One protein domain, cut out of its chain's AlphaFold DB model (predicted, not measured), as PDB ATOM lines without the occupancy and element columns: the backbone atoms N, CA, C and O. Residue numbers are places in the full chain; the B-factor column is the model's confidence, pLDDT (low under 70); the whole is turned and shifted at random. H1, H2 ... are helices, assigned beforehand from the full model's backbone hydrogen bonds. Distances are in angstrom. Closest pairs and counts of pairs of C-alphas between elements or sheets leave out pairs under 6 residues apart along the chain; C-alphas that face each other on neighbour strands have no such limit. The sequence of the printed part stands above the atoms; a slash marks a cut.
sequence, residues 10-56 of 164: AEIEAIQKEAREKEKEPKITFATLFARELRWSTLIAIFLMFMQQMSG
ATOM      1  N   ALA A  10      14.807   6.332  20.370       77.81
ATOM      2  CA  ALA A  10      15.556   7.111  19.387       77.81
ATOM      3  C   ALA A  10      17.085   7.016  19.590       77.81
ATOM      4  O   ALA A  10      17.820   6.875  18.617       77.81
ATOM      5  N   GLU A  11      17.576   7.022  20.840       73.06
ATOM      6  CA  GLU A  11      19.004   6.804  21.152       73.06
ATOM      7  C   GLU A  11      19.444   5.372  20.819       73.06
ATOM      8  O   GLU A  11      20.488   5.171  20.202       73.06
ATOM      9  N   ILE A  12      18.638   4.368  21.189       79.69
ATOM     10  CA  ILE A  12      18.918   2.960  20.871       79.69
ATOM     11  C   ILE A  12      18.934   2.747  19.357       79.69
ATOM     12  O   ILE A  12      19.797   2.035  18.846       79.69
ATOM     13  N   GLU A  13      18.007   3.365  18.630       84.75
ATOM     14  CA  GLU A  13      17.926   3.262  17.178       84.75
ATOM     15  C   GLU A  13      19.107   3.959  16.492       84.75
ATOM     16  O   GLU A  13      19.676   3.392  15.556       84.75
ATOM     17  N   ALA A  14      19.548   5.116  16.999       81.69
ATOM     18  CA  ALA A  14      20.753   5.798  16.531       81.69
ATOM     19  C   ALA A  14      22.017   4.948  16.755       81.69
ATOM     20  O   ALA A  14      22.773   4.713  15.812       81.69
ATOM     21  N   ILE A  15      22.197   4.393  17.958       79.75
ATOM     22  CA  ILE A  15      23.336   3.521  18.292       79.75
ATOM     23  C   ILE A  15      23.310   2.238  17.447       79.75
ATOM     24  O   ILE A  15      24.343   1.801  16.942       79.75
ATOM     25  N   GLN A  16      22.136   1.632  17.239       84.69
ATOM     26  CA  GLN A  16      22.002   0.452  16.380       84.69
ATOM     27  C   GLN A  16      22.254   0.765  14.903       84.69
ATOM     28  O   GLN A  16      22.760  -0.090  14.176       84.69
ATOM     29  N   LYS A  17      21.882   1.959  14.434       85.12
ATOM     30  CA  LYS A  17      22.147   2.394  13.062       85.12
ATOM     31  C   LYS A  17      23.647   2.565  12.830       85.12
ATOM     32  O   LYS A  17      24.155   1.992  11.871       85.12
ATOM     33  N   GLU A  18      24.352   3.237  13.739       80.38
ATOM     34  CA  GLU A  18      25.815   3.353  13.685       80.38
ATOM     35  C   GLU A  18      26.507   1.990  13.808       80.38
ATOM     36  O   GLU A  18      27.473   1.723  13.097       80.38
ATOM     37  N   ALA A  19      26.005   1.088  14.659       78.62
ATOM     38  CA  ALA A  19      26.542  -0.268  14.773       78.62
ATOM     39  C   ALA A  19      26.395  -1.060  13.461       78.62
ATOM     40  O   ALA A  19      27.342  -1.717  13.036       78.62
ATOM     41  N   ARG A  20      25.243  -0.950  12.782       80.19
ATOM     42  CA  ARG A  20      25.001  -1.576  11.469       80.19
ATOM     43  C   ARG A  20      25.838  -0.956  10.350       80.19
ATOM     44  O   ARG A  20      26.165  -1.648   9.392       80.19
ATOM     45  N   GLU A  21      26.160   0.331  10.435       77.88
ATOM     46  CA  GLU A  21      27.072   0.992   9.492       77.88
ATOM     47  C   GLU A  21      28.525   0.556   9.724       77.88
ATOM     48  O   GLU A  21      29.194   0.179   8.767       77.88
ATOM     49  N   LYS A  22      28.973   0.466  10.982       68.25
ATOM     50  CA  LYS A  22      30.298  -0.073  11.347       68.25
ATOM     51  C   LYS A  22      30.467  -1.550  10.995       68.25
ATOM     52  O   LYS A  22      31.567  -1.990  10.690       68.25
ATOM     53  N   GLU A  23      29.389  -2.329  11.006       68.25
ATOM     54  CA  GLU A  23      29.424  -3.739  10.606       68.25
ATOM     55  C   GLU A  23      29.568  -3.927   9.083       68.25
ATOM     56  O   GLU A  23      30.046  -4.969   8.634       68.25
ATOM     57  N   LYS A  24      29.195  -2.907   8.291       68.06
ATOM     58  CA  LYS A  24      29.422  -2.865   6.837       68.06
ATOM     59  C   LYS A  24      30.842  -2.443   6.469       68.06
ATOM     60  O   LYS A  24      31.251  -2.676   5.332       68.06
ATOM     61  N   GLU A  25      31.587  -1.835   7.391       70.94
ATOM     62  CA  GLU A  25      33.006  -1.583   7.174       70.94
ATOM     63  C   GLU A  25      33.748  -2.928   7.125       70.94
ATOM     64  O   GLU A  25      33.506  -3.812   7.955       70.94
ATOM     65  N   PRO A  26      34.631  -3.139   6.134       68.12
ATOM     66  CA  PRO A  26      35.339  -4.401   6.002       68.12
ATOM     67  C   PRO A  26      36.145  -4.659   7.277       68.12
ATOM     68  O   PRO A  26      37.019  -3.871   7.641       68.12
ATOM     69  N   LYS A  27      35.861  -5.774   7.963       68.94
ATOM     70  CA  LYS A  27      36.611  -6.184   9.155       68.94
ATOM     71  C   LYS A  27      38.079  -6.374   8.779       68.94
ATOM     72  O   LYS A  27      38.449  -7.359   8.136       68.94
ATOM     73  N   ILE A  28      38.911  -5.420   9.188       73.19
ATOM     74  CA  ILE A  28      40.347  -5.430   8.920       73.19
ATOM     75  C   ILE A  28      40.956  -6.595   9.703       73.19
ATOM     76  O   ILE A  28      41.073  -6.564  10.923       73.19
ATOM     77  N   THR A  29      41.313  -7.659   8.989       80.94
ATOM     78  CA  THR A  29      42.034  -8.816   9.539       80.94
ATOM     79  C   THR A  29      43.532  -8.638   9.276       80.94
ATOM     80  O   THR A  29      43.896  -8.005   8.287       80.94
ATOM     81  N   PHE A  30      44.429  -9.222  10.077       78.31
ATOM     82  CA  PHE A  30      45.885  -9.116   9.852       78.31
ATOM     83  C   PHE A  30      46.318  -9.454   8.412       78.31
ATOM     84  O   PHE A  30      47.189  -8.791   7.858       78.31
ATOM     85  N   ALA A  31      45.654 -10.415   7.761       76.94
ATOM     86  CA  ALA A  31      45.905 -10.757   6.359       76.94
ATOM     87  C   ALA A  31      45.536  -9.629   5.370       76.94
ATOM     88  O   ALA A  31      46.190  -9.464   4.344       76.94
ATOM     89  N   THR A  32      44.524  -8.814   5.688       79.00
ATOM     90  CA  THR A  32      44.081  -7.691   4.841       79.00
ATOM     91  C   THR A  32      45.064  -6.516   4.843       79.00
ATOM     92  O   THR A  32      45.116  -5.775   3.866       79.00
ATOM     93  N   LEU A  33      45.928  -6.391   5.861       78.00
ATOM     94  CA  LEU A  33      46.992  -5.373   5.902       78.00
ATOM     95  C   LEU A  33      48.055  -5.581   4.812       78.00
ATOM     96  O   LEU A  33      48.686  -4.621   4.369       78.00
ATOM     97  N   PHE A  34      48.236  -6.824   4.359       80.56
ATOM     98  CA  PHE A  34      49.153  -7.184   3.274       80.56
ATOM     99  C   PHE A  34      48.463  -7.248   1.904       80.56
ATOM    100  O   PHE A  34      49.111  -7.547   0.898       80.56
ATOM    101  N   ALA A  35      47.164  -6.939   1.831       83.62
ATOM    102  CA  ALA A  35      46.453  -6.849   0.564       83.62
ATOM    103  C   ALA A  35      47.035  -5.729  -0.313       83.62
ATOM    104  O   ALA A  35      47.589  -4.738   0.166       83.62
ATOM    105  N   ARG A  36      46.887  -5.870  -1.633       79.56
ATOM    106  CA  ARG A  36      47.493  -4.980  -2.640       79.56
ATOM    107  C   ARG A  36      47.128  -3.498  -2.483       79.56
ATOM    108  O   ARG A  36      47.912  -2.651  -2.907       79.56
ATOM    109  N   GLU A  37      45.985  -3.214  -1.871       82.81
ATOM    110  CA  GLU A  37      45.475  -1.867  -1.589       82.81
ATOM    111  C   GLU A  37      46.163  -1.217  -0.376       82.81
ATOM    112  O   GLU A  37      46.477  -0.030  -0.411       82.81
ATOM    113  N   LEU A  38      46.469  -1.999   0.667       82.56
ATOM    114  CA  LEU A  38      47.021  -1.516   1.941       82.56
ATOM    115  C   LEU A  38      48.533  -1.732   2.079       82.56
ATOM    116  O   LEU A  38      49.165  -1.092   2.916       82.56
ATOM    117  N   ARG A  39      49.140  -2.572   1.229       86.12
ATOM    118  CA  ARG A  39      50.565  -2.943   1.312       86.12
ATOM    119  C   ARG A  39      51.512  -1.747   1.388       86.12
ATOM    120  O   ARG A  39      52.486  -1.809   2.123       86.12
ATOM    121  N   TRP A  40      51.238  -0.660   0.663       87.44
ATOM    122  CA  TRP A  40      52.105   0.521   0.676       87.44
ATOM    123  C   TRP A  40      52.020   1.269   2.005       87.44
ATOM    124  O   TRP A  40      53.051   1.611   2.575       87.44
ATOM    125  N   SER A  41      50.811   1.447   2.538       86.62
ATOM    126  CA  SER A  41      50.605   2.039   3.862       86.62
ATOM    127  C   SER A  41      51.237   1.183   4.962       86.62
ATOM    128  O   SER A  41      51.916   1.714   5.837       86.62
ATOM    129  N   THR A  42      51.088  -0.142   4.882       88.38
ATOM    130  CA  THR A  42      51.693  -1.093   5.824       88.38
ATOM    131  C   THR A  42      53.221  -1.070   5.747       88.38
ATOM    132  O   THR A  42      53.879  -1.016   6.782       88.38
ATOM    133  N   LEU A  43      53.805  -1.041   4.544       91.31
ATOM    134  CA  LEU A  43      55.256  -0.933   4.362       91.31
ATOM    135  C   LEU A  43      55.808   0.374   4.936       91.31
ATOM    136  O   LEU A  43      56.829   0.344   5.618       91.31
ATOM    137  N   ILE A  44      55.129   1.502   4.711       90.19
ATOM    138  CA  ILE A  44      55.525   2.796   5.285       90.19
ATOM    139  C   ILE A  44      55.444   2.747   6.815       90.19
ATOM    140  O   ILE A  44      56.373   3.194   7.477       90.19
ATOM    141  N   ALA A  45      54.383   2.172   7.386       89.81
ATOM    142  CA  ALA A  45      54.249   2.031   8.835       89.81
ATOM    143  C   ALA A  45      55.362   1.156   9.439       89.81
ATOM    144  O   ALA A  45      55.979   1.549  10.429       89.81
ATOM    145  N   ILE A  46      55.672   0.011   8.818       91.88
ATOM    146  CA  ILE A  46      56.772  -0.870   9.239       91.88
ATOM    147  C   ILE A  46      58.110  -0.135   9.145       91.88
ATOM    148  O   ILE A  46      58.900  -0.173  10.085       91.88
ATOM    149  N   PHE A  47      58.358   0.559   8.035       91.31
ATOM    150  CA  PHE A  47      59.592   1.306   7.824       91.31
ATOM    151  C   PHE A  47      59.758   2.438   8.845       91.31
ATOM    152  O   PHE A  47      60.832   2.589   9.417       91.31
ATOM    153  N   LEU A  48      58.693   3.192   9.132       88.81
ATOM    154  CA  LEU A  48      58.704   4.240  10.154       88.81
ATOM    155  C   LEU A  48      59.009   3.672  11.547       88.81
ATOM    156  O   LEU A  48      59.869   4.210  12.239       88.81
ATOM    157  N   MET A  49      58.371   2.564  11.935       90.19
ATOM    158  CA  MET A  49      58.634   1.900  13.221       90.19
ATOM    159  C   MET A  49      60.062   1.352  13.304       90.19
ATOM    160  O   MET A  49      60.714   1.435  14.343       90.19
ATOM    161  N   PHE A  50      60.579   0.824  12.197       90.88
ATOM    162  CA  PHE A  50      61.957   0.361  12.106       90.88
ATOM    163  C   PHE A  50      62.960   1.516  12.269       90.88
ATOM    164  O   PHE A  50      63.876   1.420  13.087       90.88
ATOM    165  N   MET A  51      62.746   2.635  11.569       87.00
ATOM    166  CA  MET A  51      63.562   3.848  11.708       87.00
ATOM    167  C   MET A  51      63.513   4.414  13.131       87.00
ATOM    168  O   MET A  51      64.538   4.829  13.669       87.00
ATOM    169  N   GLN A  52      62.342   4.374  13.772       87.50
ATOM    170  CA  GLN A  52      62.182   4.813  15.155       87.50
ATOM    171  C   GLN A  52      63.073   4.012  16.117       87.50
ATOM    172  O   GLN A  52      63.729   4.604  16.973       87.50
ATOM    173  N   GLN A  53      63.165   2.688  15.951       89.62
ATOM    174  CA  GLN A  53      64.048   1.855  16.777       89.62
ATOM    175  C   GLN A  53      65.529   2.064  16.444       89.62
ATOM    176  O   GLN A  53      66.362   2.139  17.351       89.62
ATOM    177  N   MET A  54      65.861   2.206  15.160       86.62
ATOM    178  CA  MET A  54      67.230   2.475  14.710       86.62
ATOM    179  C   MET A  54      67.791   3.807  15.208       86.62
ATOM    180  O   MET A  54      69.006   3.930  15.332       86.62
ATOM    181  N   SER A  55      66.939   4.777  15.555       84.94
ATOM    182  CA  SER A  55      67.371   6.011  16.218       84.94
ATOM    183  C   SER A  55      68.138   5.757  17.526       84.94
ATOM    184  O   SER A  55      68.753   6.682  18.051       84.94
ATOM    185  N   GLY A  56      68.078   4.544  18.090       85.12
ATOM    186  CA  GLY A  56      68.825   4.178  19.291       85.12
ATOM    187  C   GLY A  56      68.245   4.763  20.577       85.12
ATOM    188  O   GLY A  56      68.869   4.651  21.630       85.12
TER     189      GLY A  56
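Overview. This is residues 10 to 56 of the 164 residues of an uncharacterized protein of Anisakis simplex (UniProt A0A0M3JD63). Two long helices, H1 and H3, form the arms of a wide open V, and the short helix H2 sits near its foot, close to the beginning of H3. No compact core is formed: H1 is away from both other helices, at the far end of a strung-out stretch, residues 25 to 29. The printed part has 47 residues with three named helices, in the order H1, H2, H3, and no named strand; its class is all helix. The whole is extended, with a radius of gyration of the C-alphas of 17.3 A, and the C-alphas span 53 by 26 by 13 A along their three main axes.

Along the chain. The printed part begins with H1, residues 10 to 24, which is 21.2 A long from first to last C-alpha. C-alpha 10 is at (15.556, 7.111, 19.387) and C-alpha 24 at (29.422, -2.865, 6.837). After a tight link of 5 residues comes H2, residues 30 to 34, 7.6 A from first to last C-alpha, beginning at C-alpha 30 at (45.885, -9.116, 9.852). A second tight link, of 4 residues, leads to H3, residues 39 to 54, the longest helix by residues with 16, which measures 22.1 A. C-alpha 54 is at (67.230, 2.475, 14.710), and residues 55 and 56 follow it.

Arrangement. H1 touches no helix: it is apart from H2, the next helix along the chain, and apart from H3. H2 and H3 only just touch, with 3 pairs of C-alphas within 8 A, and they touch only at the corner by their link. The closest C-alphas of the two are those of Leu 33 and Arg 39, 6.3 A apart. H3 touches H2 with residues 39 to 42 alone, and their centres are 14.9 A apart. In H1 and H3 every O i to N i+4 pair is within hydrogen-bond range; in H2 0 of 1 such pairs is, while 2 of its 2 O i to N i+3 pairs are.

Size, cuts and confidence. The two C-alphas farthest apart are those of Ala 10 and Gly 56, the first and last printed residues, at 53.3 A. Three stretches stand free: residues 10 to 32, of which 10 to 24 belong to H1 and 30 to 32 to H2; residues 35 to 40; and residues 44 to 56, of which 44 to 54 belong to H3. The printed part has no cut, and neither link is long. The mean pLDDT of the printed part is 81.8, and the model's confidence is low, under 70, at residues 22 to 24 and 26 to 27.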